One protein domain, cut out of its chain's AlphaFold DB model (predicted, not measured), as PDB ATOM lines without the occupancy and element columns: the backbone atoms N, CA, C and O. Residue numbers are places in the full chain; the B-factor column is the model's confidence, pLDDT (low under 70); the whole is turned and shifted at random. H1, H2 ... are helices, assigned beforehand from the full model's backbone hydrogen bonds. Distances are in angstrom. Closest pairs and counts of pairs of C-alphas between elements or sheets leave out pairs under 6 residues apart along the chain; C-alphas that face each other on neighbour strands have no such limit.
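Overview. This is residues 204 to 300 of the 514 residues of an uncharacterized protein of Gigaspora rosea (UniProt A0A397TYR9). One long helix, H1, sticks out as an arm with residues 204 to 228; beside its other end three shorter helices, H2, H3 and H4, fold back into a small body, H3 and H4 as a hairpin. The printed part has 97 residues, 85 of them in four named helices, H1, H2, H3 and H4 in that order along the chain, with no named strand; its class is all helix, and the whole is extended, with a radius of gyration of the C-alphas of 21.1 A and spans of 73 by 21 by 21 A.

Along the chain. H1, residues 204 to 249, runs 65.6 A from C-alpha 204 at (3.749, 69.823, 25.511). H2 is residues 254 to 262, 12.7 A; H3, 264 to 275, 15.8 A; H4, 283 to 300, 26.0 A, ending at (-16.549, 10.438, -9.517).

Arrangement. H1 touches H3 with residues 234 to 238 alone, closest C-alphas Val 234 and Gln 274, 5.9 A. H1 and H4 only just touch, with 3 pairs of C-alphas within 8 A, closest Leu 244 and Lys 287, 7.1 A. The hairpin H3 and H4 has a shallow tilt of 22 degrees, closest C-alphas Tyr 266 and Ile 290, 6.9 A. H4 touches H2 with residues 293 to 298 alone, closest C-alphas Ile 294 and Leu 260, 6.5 A. Every O i to N i+4 pair is within hydrogen-bond range in H1, H2 and H4; 7 of 8 in H3.

Size, cuts and confidence. The farthest C-alphas, Ala 204 and Cys 299, are 72.7 A apart. The printed part has no cut and no long link; pLDDT is under 70 at residues 204, 205 and 300.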
ATOM      1  N   ALA A 204       4.150  71.228  25.500       64.75
ATOM      2  CA  ALA A 204       3.749  69.823  25.511       64.75
ATOM      3  C   ALA A 204       3.213  69.349  24.148       64.75
ATOM      4  O   ALA A 204       3.427  68.203  23.768       64.75
ATOM      5  N   LEU A 205       2.554  70.228  23.384       66.62
ATOM      6  CA  LEU A 205       2.063  69.938  22.035       66.62
ATOM      7  C   LEU A 205       3.187  69.686  21.020       66.62
ATOM      8  O   LEU A 205       3.058  68.790  20.185       66.62
ATOM      9  N   ASN A 206       4.275  70.458  21.076       70.69
ATOM     10  CA  ASN A 206       5.413  70.267  20.174       70.69
ATOM     11  C   ASN A 206       6.163  68.970  20.501       70.69
ATOM     12  O   ASN A 206       6.414  68.180  19.591       70.69
ATOM     13  N   ASP A 207       6.399  68.703  21.788       72.62
ATOM     14  CA  ASP A 207       7.018  67.454  22.244       72.62
ATOM     15  C   ASP A 207       6.163  66.241  21.845       72.62
ATOM     16  O   ASP A 207       6.674  65.205  21.416       72.62
ATOM     17  N   LEU A 208       4.834  66.351  21.934       75.31
ATOM     18  CA  LEU A 208       3.932  65.272  21.537       75.31
ATOM     19  C   LEU A 208       3.975  65.017  20.023       75.31
ATOM     20  O   LEU A 208       3.981  63.861  19.606       75.31
ATOM     21  N   ARG A 209       4.034  66.073  19.199       77.56
ATOM     22  CA  ARG A 209       4.140  65.957  17.733       77.56
ATOM     23  C   ARG A 209       5.415  65.240  17.305       77.56
ATOM     24  O   ARG A 209       5.337  64.324  16.487       77.56
ATOM     25  N   GLU A 210       6.557  65.609  17.879       78.69
ATOM     26  CA  GLU A 210       7.830  64.938  17.598       78.69
ATOM     27  C   GLU A 210       7.778  63.459  18.013       78.69
ATOM     28  O   GLU A 210       8.112  62.567  17.225       78.69
ATOM     29  N   ASN A 211       7.232  63.174  19.200       83.50
ATOM     30  CA  ASN A 211       7.048  61.807  19.683       83.50
ATOM     31  C   ASN A 211       6.142  60.963  18.769       83.50
ATOM     32  O   ASN A 211       6.433  59.794  18.522       83.50
ATOM     33  N   ILE A 212       5.066  61.532  18.223       84.50
ATOM     34  CA  ILE A 212       4.152  60.830  17.305       84.50
ATOM     35  C   ILE A 212       4.852  60.421  16.020       84.50
ATOM     36  O   ILE A 212       4.604  59.320  15.519       84.50
ATOM     37  N   GLU A 213       5.700  61.286  15.463       83.00
ATOM     38  CA  GLU A 213       6.433  60.970  14.241       83.00
ATOM     39  C   GLU A 213       7.430  59.832  14.485       83.00
ATOM     40  O   GLU A 213       7.488  58.890  13.690       83.00
ATOM     41  N   ILE A 214       8.143  59.867  15.616       87.81
ATOM     42  CA  ILE A 214       9.057  58.797  16.039       87.81
ATOM     43  C   ILE A 214       8.295  57.477  16.203       87.81
ATOM     44  O   ILE A 214       8.648  56.484  15.567       87.81
ATOM     45  N   ILE A 215       7.202  57.481  16.972       88.25
ATOM     46  CA  ILE A 215       6.359  56.303  17.217       88.25
ATOM     47  C   ILE A 215       5.794  55.744  15.900       88.25
ATOM     48  O   ILE A 215       5.744  54.530  15.699       88.25
ATOM     49  N   SER A 216       5.385  56.614  14.974       87.38
ATOM     50  CA  SER A 216       4.834  56.196  13.679       87.38
ATOM     51  C   SER A 216       5.904  55.571  12.781       87.38
ATOM     52  O   SER A 216       5.645  54.540  12.157       87.38
ATOM     53  N   LYS A 217       7.111  56.152  12.739       88.88
ATOM     54  CA  LYS A 217       8.261  55.594  12.009       88.88
ATOM     55  C   LYS A 217       8.689  54.250  12.586       88.88
ATOM     56  O   LYS A 217       8.907  53.306  11.829       88.88
ATOM     57  N   GLU A 218       8.754  54.142  13.908       91.50
ATOM     58  CA  GLU A 218       9.071  52.892  14.595       91.50
ATOM     59  C   GLU A 218       8.018  51.817  14.277       91.50
ATOM     60  O   GLU A 218       8.353  50.734  13.800       91.50
ATOM     61  N   ALA A 219       6.727  52.127  14.422       91.56
ATOM     62  CA  ALA A 219       5.644  51.203  14.086       91.56
ATOM     63  C   ALA A 219       5.674  50.742  12.618       91.56
ATOM     64  O   ALA A 219       5.393  49.574  12.331       91.56
ATOM     65  N   GLN A 220       6.024  51.640  11.693       90.81
ATOM     66  CA  GLN A 220       6.194  51.314  10.278       90.81
ATOM     67  C   GLN A 220       7.377  50.365  10.061       90.81
ATOM     68  O   GLN A 220       7.229  49.354   9.374       90.81
ATOM     69  N   HIS A 221       8.513  50.627  10.708       92.81
ATOM     70  CA  HIS A 221       9.678  49.749  10.669       92.81
ATOM     71  C   HIS A 221       9.332  48.325  11.133       92.81
ATOM     72  O   HIS A 221       9.581  47.352  10.414       92.81
ATOM     73  N   TYR A 222       8.669  48.189  12.287       93.00
ATOM     74  CA  TYR A 222       8.232  46.885  12.795       93.00
ATOM     75  C   TYR A 222       7.194  46.210  11.889       93.00
ATOM     76  O   TYR A 222       7.184  44.980  11.753       93.00
ATOM     77  N   HIS A 223       6.313  46.984  11.248       92.31
ATOM     78  CA  HIS A 223       5.362  46.448  10.280       92.31
ATOM     79  C   HIS A 223       6.075  45.855   9.060       92.31
ATOM     80  O   HIS A 223       5.839  44.693   8.722       92.31
ATOM     81  N   GLU A 224       6.967  46.619   8.430       91.94
ATOM     82  CA  GLU A 224       7.734  46.183   7.262       91.94
ATOM     83  C   GLU A 224       8.568  44.947   7.568       91.94
ATOM     84  O   GLU A 224       8.582  43.987   6.793       91.94
ATOM     85  N   TRP A 225       9.227  44.944   8.724       91.56
ATOM     86  CA  TRP A 225      10.011  43.813   9.185       91.56
ATOM     87  C   TRP A 225       9.141  42.559   9.365       91.56
ATOM     88  O   TRP A 225       9.453  41.492   8.830       91.56
ATOM     89  N   THR A 226       7.989  42.692  10.029       91.44
ATOM     90  CA  THR A 226       7.072  41.560  10.261       91.44
ATOM     91  C   THR A 226       6.501  41.039   8.949       91.44
ATOM     92  O   THR A 226       6.359  39.830   8.772       91.44
ATOM     93  N   ASN A 227       6.204  41.936   8.007       91.00
ATOM     94  CA  ASN A 227       5.732  41.567   6.682       91.00
ATOM     95  C   ASN A 227       6.817  40.823   5.886       91.00
ATOM     96  O   ASN A 227       6.521  39.802   5.274       91.00
ATOM     97  N   LYS A 228       8.085  41.252   5.946       92.62
ATOM     98  CA  LYS A 228       9.205  40.520   5.324       92.62
ATOM     99  C   LYS A 228       9.303  39.088   5.851       92.62
ATOM    100  O   LYS A 228       9.406  38.158   5.051       92.62
ATOM    101  N   LEU A 229       9.207  38.893   7.168       92.12
ATOM    102  CA  LEU A 229       9.180  37.546   7.747       92.12
ATOM    103  C   LEU A 229       7.947  36.744   7.341       92.12
ATOM    104  O   LEU A 229       8.068  35.556   7.052       92.12
ATOM    105  N   PHE A 230       6.775  37.380   7.299       91.44
ATOM    106  CA  PHE A 230       5.543  36.743   6.844       91.44
ATOM    107  C   PHE A 230       5.713  36.205   5.422       91.44
ATOM    108  O   PHE A 230       5.482  35.023   5.185       91.44
ATOM    109  N   GLN A 231       6.189  37.039   4.493       92.00
ATOM    110  CA  GLN A 231       6.432  36.637   3.107       92.00
ATOM    111  C   GLN A 231       7.499  35.546   3.004       92.00
ATOM    112  O   GLN A 231       7.340  34.609   2.223       92.00
ATOM    113  N   SER A 232       8.569  35.625   3.806       93.12
ATOM    114  CA  SER A 232       9.571  34.558   3.856       93.12
ATOM    115  C   SER A 232       8.944  33.231   4.267       93.12
ATOM    116  O   SER A 232       9.145  32.238   3.578       93.12
ATOM    117  N   GLN A 233       8.113  33.222   5.314       92.19
ATOM    118  CA  GLN A 233       7.452  31.996   5.744       92.19
ATOM    119  C   GLN A 233       6.413  31.488   4.746       92.19
ATOM    120  O   GLN A 233       6.342  30.284   4.529       92.19
ATOM    121  N   VAL A 234       5.651  32.355   4.071       91.44
ATOM    122  CA  VAL A 234       4.767  31.908   2.977       91.44
ATOM    123  C   VAL A 234       5.570  31.157   1.913       91.44
ATOM    124  O   VAL A 234       5.145  30.088   1.478       91.44
ATOM    125  N   ARG A 235       6.743  31.675   1.524       92.69
ATOM    126  CA  ARG A 235       7.627  31.001   0.560       92.69
ATOM    127  C   ARG A 235       8.162  29.677   1.098       92.69
ATOM    128  O   ARG A 235       8.062  28.675   0.399       92.69
ATOM    129  N   ASP A 236       8.674  29.651   2.326       91.69
ATOM    130  CA  ASP A 236       9.251  28.443   2.929       91.69
ATOM    131  C   ASP A 236       8.205  27.324   3.065       91.69
ATOM    132  O   ASP A 236       8.450  26.181   2.673       91.69
ATOM    133  N   GLN A 237       7.005  27.653   3.554       90.88
ATOM    134  CA  GLN A 237       5.884  26.710   3.611       90.88
ATOM    135  C   GLN A 237       5.422  26.300   2.204       90.88
ATOM    136  O   GLN A 237       5.077  25.138   1.991       90.88
ATOM    137  N   GLY A 238       5.442  27.219   1.235       90.69
ATOM    138  CA  GLY A 238       5.146  26.938  -0.170       90.69
ATOM    139  C   GLY A 238       6.083  25.884  -0.762       90.69
ATOM    140  O   GLY A 238       5.609  24.892  -1.306       90.69
ATOM    141  N   ILE A 239       7.395  26.020  -0.550       91.50
ATOM    142  CA  ILE A 239       8.403  25.042  -0.999       91.50
ATOM    143  C   ILE A 239       8.149  23.663  -0.376       91.50
ATOM    144  O   ILE A 239       8.265  22.635  -1.047       91.50
ATOM    145  N   LEU A 240       7.802  23.606   0.914       91.81
ATOM    146  CA  LEU A 240       7.472  22.343   1.584       91.81
ATOM    147  C   LEU A 240       6.206  21.702   1.002       91.81
ATOM    148  O   LEU A 240       6.176  20.487   0.793       91.81
ATOM    149  N   PHE A 241       5.190  22.510   0.703       90.31
ATOM    150  CA  PHE A 241       3.972  22.046   0.051       90.31
ATOM    151  C   PHE A 241       4.252  21.537  -1.367       90.31
ATOM    152  O   PHE A 241       3.809  20.448  -1.715       90.31
ATOM    153  N   GLU A 242       5.049  22.245  -2.164       89.62
ATOM    154  CA  GLU A 242       5.447  21.812  -3.509       89.62
ATOM    155  C   GLU A 242       6.226  20.494  -3.494       89.62
ATOM    156  O   GLU A 242       5.954  19.610  -4.303       89.62
ATOM    157  N   ARG A 243       7.143  20.300  -2.535       92.00
ATOM    158  CA  ARG A 243       7.839  19.011  -2.358       92.00
ATOM    159  C   ARG A 243       6.869  17.880  -2.035       92.00
ATOM    160  O   ARG A 243       6.999  16.788  -2.587       92.00
ATOM    161  N   LEU A 244       5.894  18.140  -1.163       91.00
ATOM    162  CA  LEU A 244       4.844  17.178  -0.844       91.00
ATOM    163  C   LEU A 244       4.027  16.821  -2.095       91.00
ATOM    164  O   LEU A 244       3.732  15.648  -2.323       91.00
ATOM    165  N   LEU A 245       3.687  17.815  -2.918       89.12
ATOM    166  CA  LEU A 245       2.983  17.586  -4.175       89.12
ATOM    167  C   LEU A 245       3.820  16.806  -5.175       89.12
ATOM    168  O   LEU A 245       3.275  15.912  -5.801       89.12
ATOM    169  N   ALA A 246       5.113  17.092  -5.316       89.94
ATOM    170  CA  ALA A 246       5.990  16.351  -6.218       89.94
ATOM    171  C   ALA A 246       6.038  14.856  -5.853       89.94
ATOM    172  O   ALA A 246       5.970  13.997  -6.733       89.94
ATOM    173  N   GLU A 247       6.066  14.539  -4.552       91.12
ATOM    174  CA  GLU A 247       6.004  13.159  -4.061       91.12
ATOM    175  C   GLU A 247       4.704  12.457  -4.494       91.12
ATOM    176  O   GLU A 247       4.722  11.298  -4.914       91.12
ATOM    177  N   ILE A 248       3.571  13.161  -4.419       89.50
ATOM    178  CA  ILE A 248       2.254  12.637  -4.803       89.50
ATOM    179  C   ILE A 248       2.116  12.560  -6.332       89.50
ATOM    180  O   ILE A 248       1.678  11.538  -6.852       89.50
ATOM    181  N   ASN A 249       2.521  13.609  -7.050       86.19
ATOM    182  CA  ASN A 249       2.364  13.765  -8.495       86.19
ATOM    183  C   ASN A 249       3.147  12.718  -9.286       86.19
ATOM    184  O   ASN A 249       2.686  12.286 -10.332       86.19
ATOM    185  N   SER A 250       4.276  12.230  -8.756       84.75
ATOM    186  CA  SER A 250       5.009  11.104  -9.358       84.75
ATOM    187  C   SER A 250       4.155   9.838  -9.560       84.75
ATOM    188  O   SER A 250       4.560   8.932 -10.283       84.75
ATOM    189  N   LYS A 251       2.978   9.771  -8.920       81.69
ATOM    190  CA  LYS A 251       2.037   8.647  -8.945       81.69
ATOM    191  C   LYS A 251       0.704   8.977  -9.625       81.69
ATOM    192  O   LYS A 251      -0.188   8.134  -9.596       81.69
ATOM    193  N   LEU A 252       0.540  10.184 -10.168       86.75
ATOM    194  CA  LEU A 252      -0.706  10.654 -10.775       86.75
ATOM    195  C   LEU A 252      -0.531  10.883 -12.275       86.75
ATOM    196  O   LEU A 252       0.537  11.286 -12.731       86.75
ATOM    197  N   ASP A 253      -1.598  10.665 -13.037       89.69
ATOM    198  CA  ASP A 253      -1.687  11.127 -14.419       89.69
ATOM    199  C   ASP A 253      -1.982  12.643 -14.487       89.69
ATOM    200  O   ASP A 253      -2.430  13.273 -13.519       89.69
ATOM    201  N   CYS A 254      -1.727  13.240 -15.655       88.25
ATOM    202  CA  CYS A 254      -1.882  14.680 -15.876       88.25
ATOM    203  C   CYS A 254      -3.326  15.180 -15.688       88.25
ATOM    204  O   CYS A 254      -3.521  16.323 -15.269       88.25
ATOM    205  N   GLU A 255      -4.333  14.359 -15.995       91.25
ATOM    206  CA  GLU A 255      -5.742  14.748 -15.901       91.25
ATOM    207  C   GLU A 255      -6.185  14.825 -14.436       91.25
ATOM    208  O   GLU A 255      -6.754  15.835 -14.007       91.25
ATOM    209  N   THR A 256      -5.845  13.812 -13.639       89.38
ATOM    210  CA  THR A 256      -6.106  13.792 -12.196       89.38
ATOM    211  C   THR A 256      -5.439  14.975 -11.497       89.38
ATOM    212  O   THR A 256      -6.045  15.621 -10.636       89.38
ATOM    213  N   PHE A 257      -4.206  15.315 -11.886       90.31
ATOM    214  CA  PHE A 257      -3.506  16.473 -11.332       90.31
ATOM    215  C   PHE A 257      -4.201  17.799 -11.676       90.31
ATOM    216  O   PHE A 257      -4.383  18.646 -10.798       90.31
ATOM    217  N   PHE A 258      -4.656  17.973 -12.920       90.62
ATOM    218  CA  PHE A 258      -5.410  19.162 -13.322       90.62
ATOM    219  C   PHE A 258      -6.734  19.292 -12.551       90.62
ATOM    220  O   PHE A 258      -7.079  20.379 -12.079       90.62
ATOM    221  N   LYS A 259      -7.464  18.187 -12.354       92.06
ATOM    222  CA  LYS A 259      -8.690  18.172 -11.538       92.06
ATOM    223  C   LYS A 259      -8.403  18.531 -10.078       92.06
ATOM    224  O   LYS A 259      -9.131  19.332  -9.496       92.06
ATOM    225  N   LEU A 260      -7.313  18.013  -9.506       92.00
ATOM    226  CA  LEU A 260      -6.881  18.344  -8.146       92.00
ATOM    227  C   LEU A 260      -6.603  19.843  -7.986       92.00
ATOM    228  O   LEU A 260      -7.067  20.446  -7.021       92.00
ATOM    229  N   GLN A 261      -5.882  20.452  -8.931       90.88
ATOM    230  CA  GLN A 261      -5.583  21.885  -8.885       90.88
ATOM    231  C   GLN A 261      -6.844  22.754  -8.925       90.88
ATOM    232  O   GLN A 261      -6.859  23.821  -8.321       90.88
ATOM    233  N   ASN A 262      -7.910  22.304  -9.580       91.88
ATOM    234  CA  ASN A 262      -9.172  23.040  -9.643       91.88
ATOM    235  C   ASN A 262     -10.128  22.731  -8.475       91.88
ATOM    236  O   ASN A 262     -11.178  23.364  -8.356       91.88
ATOM    237  N   ASP A 263      -9.784  21.793  -7.588       93.69
ATOM    238  CA  ASP A 263     -10.644  21.423  -6.470       93.69
ATOM    239  C   ASP A 263     -10.662  22.486  -5.358       93.69
ATOM    240  O   ASP A 263      -9.630  22.934  -4.851       93.69
ATOM    241  N   LEU A 264     -11.861  22.842  -4.892       92.94
ATOM    242  CA  LEU A 264     -12.040  23.860  -3.853       92.94
ATOM    243  C   LEU A 264     -11.408  23.458  -2.509       92.94
ATOM    244  O   LEU A 264     -10.892  24.311  -1.785       92.94
ATOM    245  N   SER A 265     -11.436  22.173  -2.142       92.75
ATOM    246  CA  SER A 265     -10.833  21.712  -0.883       92.75
ATOM    247  C   SER A 265      -9.312  21.790  -0.945       92.75
ATOM    248  O   SER A 265      -8.681  22.154   0.049       92.75
ATOM    249  N   TYR A 266      -8.738  21.507  -2.115       92.06
ATOM    250  CA  TYR A 266      -7.318  21.693  -2.388       92.06
ATOM    251  C   TYR A 266      -6.915  23.173  -2.298       92.06
ATOM    252  O   TYR A 266      -6.004  23.519  -1.542       92.06
ATOM    253  N   GLN A 267      -7.659  24.066  -2.956       91.12
ATOM    254  CA  GLN A 267      -7.426  25.514  -2.878       91.12
ATOM    255  C   GLN A 267      -7.529  26.044  -1.439       91.12
ATOM    256  O   GLN A 267      -6.710  26.846  -0.997       91.12
ATOM    257  N   ASN A 268      -8.461  25.522  -0.640       90.25
ATOM    258  CA  ASN A 268      -8.569  25.869   0.778       90.25
ATOM    259  C   ASN A 268      -7.357  25.425   1.619       90.25
ATOM    260  O   ASN A 268      -7.044  26.065   2.625       90.25
ATOM    261  N   LEU A 269      -6.676  24.330   1.260       89.50
ATOM    262  CA  LEU A 269      -5.441  23.918   1.940       89.50
ATOM    263  C   LEU A 269      -4.296  24.893   1.651       89.50
ATOM    264  O   LEU A 269      -3.578  25.256   2.583       89.50
ATOM    265  N   LEU A 270      -4.183  25.344   0.399       87.69
ATOM    266  CA  LEU A 270      -3.237  26.377  -0.027       87.69
ATOM    267  C   LEU A 270      -3.503  27.713   0.676       87.69
ATOM    268  O   LEU A 270      -2.599  28.288   1.282       87.69
ATOM    269  N   LEU A 271      -4.760  28.163   0.688       89.31
ATOM    270  CA  LEU A 271      -5.157  29.401   1.363       89.31
ATOM    271  C   LEU A 271      -4.804  29.382   2.855       89.31
ATOM    272  O   LEU A 271      -4.352  30.388   3.391       89.31
ATOM    273  N   LYS A 272      -4.927  28.239   3.542       87.50
ATOM    274  CA  LYS A 272      -4.546  28.128   4.964       87.50
ATOM    275  C   LYS A 272      -3.067  28.407   5.226       87.50
ATOM    276  O   LYS A 272      -2.757  28.935   6.292       87.50
ATOM    277  N   ILE A 273      -2.187  28.061   4.285       86.25
ATOM    278  CA  ILE A 273      -0.753  28.370   4.374       86.25
ATOM    279  C   ILE A 273      -0.551  29.885   4.249       86.25
ATOM    280  O   ILE A 273       0.179  30.485   5.032       86.25
ATOM    281  N   GLN A 274      -1.259  30.520   3.314       88.94
ATOM    282  CA  GLN A 274      -1.158  31.962   3.072       88.94
ATOM    283  C   GLN A 274      -1.771  32.805   4.198       88.94
ATOM    284  O   GLN A 274      -1.262  33.875   4.518       88.94
ATOM    285  N   VAL A 275      -2.858  32.337   4.816       89.00
ATOM    286  CA  VAL A 275      -3.572  33.063   5.875       89.00
ATOM    287  C   VAL A 275      -2.713  33.225   7.130       89.00
ATOM    288  O   VAL A 275      -2.705  34.294   7.737       89.00
ATOM    289  N   ASN A 276      -2.003  32.181   7.557       88.81
ATOM    290  CA  ASN A 276      -1.138  32.255   8.733       88.81
ATOM    291  C   ASN A 276       0.064  31.310   8.578       88.81
ATOM    292  O   ASN A 276       0.027  30.185   9.085       88.81
ATOM    293  N   PRO A 277       1.139  31.776   7.926       86.94
ATOM    294  CA  PRO A 277       2.292  30.953   7.571       86.94
ATOM    295  C   PRO A 277       3.174  30.615   8.784       86.94
ATOM    296  O   PRO A 277       4.082  29.798   8.692       86.94
ATOM    297  N   PHE A 278       2.909  31.221   9.946       87.38
ATOM    298  CA  PHE A 278       3.613  30.939  11.198       87.38
ATOM    299  C   PHE A 278       3.034  29.739  11.962       87.38
ATOM    300  O   PHE A 278       3.514  29.400  13.047       87.38
ATOM    301  N   LEU A 279       1.964  29.116  11.458       84.94
ATOM    302  CA  LEU A 279       1.435  27.891  12.041       84.94
ATOM    303  C   LEU A 279       2.318  26.706  11.655       84.94
ATOM    304  O   LEU A 279       2.625  26.492  10.489       84.94
ATOM    305  N   LEU A 280       2.671  25.882  12.642       75.31
ATOM    306  CA  LEU A 280       3.294  24.591  12.373       75.31
ATOM    307  C   LEU A 280       2.255  23.677  11.714       75.31
ATOM    308  O   LEU A 280       1.348  23.160  12.375       75.31
ATOM    309  N   HIS A 281       2.365  23.506  10.400       78.81
ATOM    310  CA  HIS A 281       1.493  22.620   9.646       78.81
ATOM    311  C   HIS A 281       1.916  21.160   9.845       78.81
ATOM    312  O   HIS A 281       3.082  20.794   9.706       78.81
ATOM    313  N   ASN A 282       0.949  20.291  10.149       86.12
ATOM    314  CA  ASN A 282       1.173  18.850  10.101       86.12
ATOM    315  C   ASN A 282       1.114  18.399   8.634       86.12
ATOM    316  O   ASN A 282       0.033  18.142   8.096       86.12
ATOM    317  N   TRP A 283       2.277  18.316   7.989       88.12
ATOM    318  CA  TRP A 283       2.388  17.950   6.577       88.12
ATOM    319  C   TRP A 283       1.844  16.552   6.258       88.12
ATOM    320  O   TRP A 283       1.296  16.349   5.179       88.12
ATOM    321  N   GLN A 284       1.876  15.611   7.210       88.25
ATOM    322  CA  GLN A 284       1.252  14.292   7.032       88.25
ATOM    323  C   GLN A 284      -0.279  14.377   6.990       88.25
ATOM    324  O   GLN A 284      -0.933  13.682   6.210       88.25
ATOM    325  N   ASN A 285      -0.871  15.278   7.777       91.25
ATOM    326  CA  ASN A 285      -2.304  15.565   7.701       91.25
ATOM    327  C   ASN A 285      -2.667  16.193   6.344       91.25
ATOM    328  O   ASN A 285      -3.649  15.784   5.726       91.25
ATOM    329  N   TYR A 286      -1.849  17.129   5.849       91.00
ATOM    330  CA  TYR A 286      -2.018  17.699   4.505       91.00
ATOM    331  C   TYR A 286      -1.946  16.616   3.426       91.00
ATOM    332  O   TYR A 286      -2.860  16.523   2.611       91.00
ATOM    333  N   LYS A 287      -0.939  15.737   3.484       92.31
ATOM    334  CA  LYS A 287      -0.795  14.581   2.588       92.31
ATOM    335  C   LYS A 287      -2.052  13.718   2.571       92.31
ATOM    336  O   LYS A 287      -2.604  13.444   1.513       92.31
ATOM    337  N   THR A 288      -2.532  13.346   3.756       93.56
ATOM    338  CA  THR A 288      -3.728  12.509   3.921       93.56
ATOM    339  C   THR A 288      -4.956  13.164   3.289       93.56
ATOM    340  O   THR A 288      -5.699  12.505   2.568       93.56
ATOM    341  N   LYS A 289      -5.154  14.470   3.500       93.75
ATOM    342  CA  LYS A 289      -6.276  15.211   2.903       93.75
ATOM    343  C   LYS A 289      -6.174  15.316   1.387       93.75
ATOM    344  O   LYS A 289      -7.186  15.169   0.714       93.75
ATOM    345  N   ILE A 290      -4.978  15.546   0.848       93.75
ATOM    346  CA  ILE A 290      -4.764  15.583  -0.604       93.75
ATOM    347  C   ILE A 290      -5.096  14.217  -1.213       93.75
ATOM    348  O   ILE A 290      -5.839  14.157  -2.187       93.75
ATOM    349  N   LEU A 291      -4.643  13.121  -0.600       92.69
ATOM    350  CA  LEU A 291      -4.973  11.763  -1.049       92.69
ATOM    351  C   LEU A 291      -6.482  11.474  -1.002       92.69
ATOM    352  O   LEU A 291      -7.010  10.863  -1.925       92.69
ATOM    353  N   GLN A 292      -7.194  11.957   0.020       93.88
ATOM    354  CA  GLN A 292      -8.658  11.854   0.090       93.88
ATOM    355  C   GLN A 292      -9.356  12.641  -1.028       93.88
ATOM    356  O   GLN A 292     -10.355  12.176  -1.575       93.88
ATOM    357  N   ILE A 293      -8.842  13.824  -1.377       93.94
ATOM    358  CA  ILE A 293      -9.369  14.622  -2.492       93.94
ATOM    359  C   ILE A 293      -9.145  13.884  -3.812       93.94
ATOM    360  O   ILE A 293     -10.087  13.754  -4.586       93.94
ATOM    361  N   ILE A 294      -7.943  13.347  -4.032       92.94
ATOM    362  CA  ILE A 294      -7.616  12.549  -5.221       92.94
ATOM    363  C   ILE A 294      -8.563  11.355  -5.338       92.94
ATOM    364  O   ILE A 294      -9.172  11.177  -6.383       92.94
ATOM    365  N   GLN A 295      -8.745  10.583  -4.262       92.50
ATOM    366  CA  GLN A 295      -9.644   9.427  -4.259       92.50
ATOM    367  C   GLN A 295     -11.084   9.813  -4.615       92.50
ATOM    368  O   GLN A 295     -11.762   9.088  -5.333       92.50
ATOM    369  N   ARG A 296     -11.564  10.962  -4.129       93.88
ATOM    370  CA  ARG A 296     -12.894  11.465  -4.489       93.88
ATOM    371  C   ARG A 296     -12.986  11.790  -5.981       93.88
ATOM    372  O   ARG A 296     -13.934  11.356  -6.623       93.88
ATOM    373  N   ILE A 297     -12.001  12.507  -6.520       91.81
ATOM    374  CA  ILE A 297     -11.964  12.917  -7.930       91.81
ATOM    375  C   ILE A 297     -11.919  11.696  -8.858       91.81
ATOM    376  O   ILE A 297     -12.634  11.664  -9.853       91.81
ATOM    377  N   THR A 298     -11.128  10.675  -8.521       88.56
ATOM    378  CA  THR A 298     -11.007   9.461  -9.346       88.56
ATOM    379  C   THR A 298     -12.217   8.532  -9.226       88.56
ATOM    380  O   THR A 298     -12.524   7.797 -10.159       88.56
ATOM    381  N   CYS A 299     -12.949   8.558  -8.107       83.19
ATOM    382  CA  CYS A 299     -14.185   7.786  -7.959       83.19
ATOM    383  C   CYS A 299     -15.399   8.422  -8.659       83.19
ATOM    384  O   CYS A 299     -16.301   7.687  -9.057       83.19
ATOM    385  N   GLU A 300     -15.441   9.750  -8.828       66.38
ATOM    386  CA  GLU A 300     -16.549  10.438  -9.517       66.38
ATOM    387  C   GLU A 300     -16.687  10.003 -10.995       66.38
ATOM    388  O   GLU A 300     -17.801   9.987 -11.524       66.38
TER     389      GLU A 300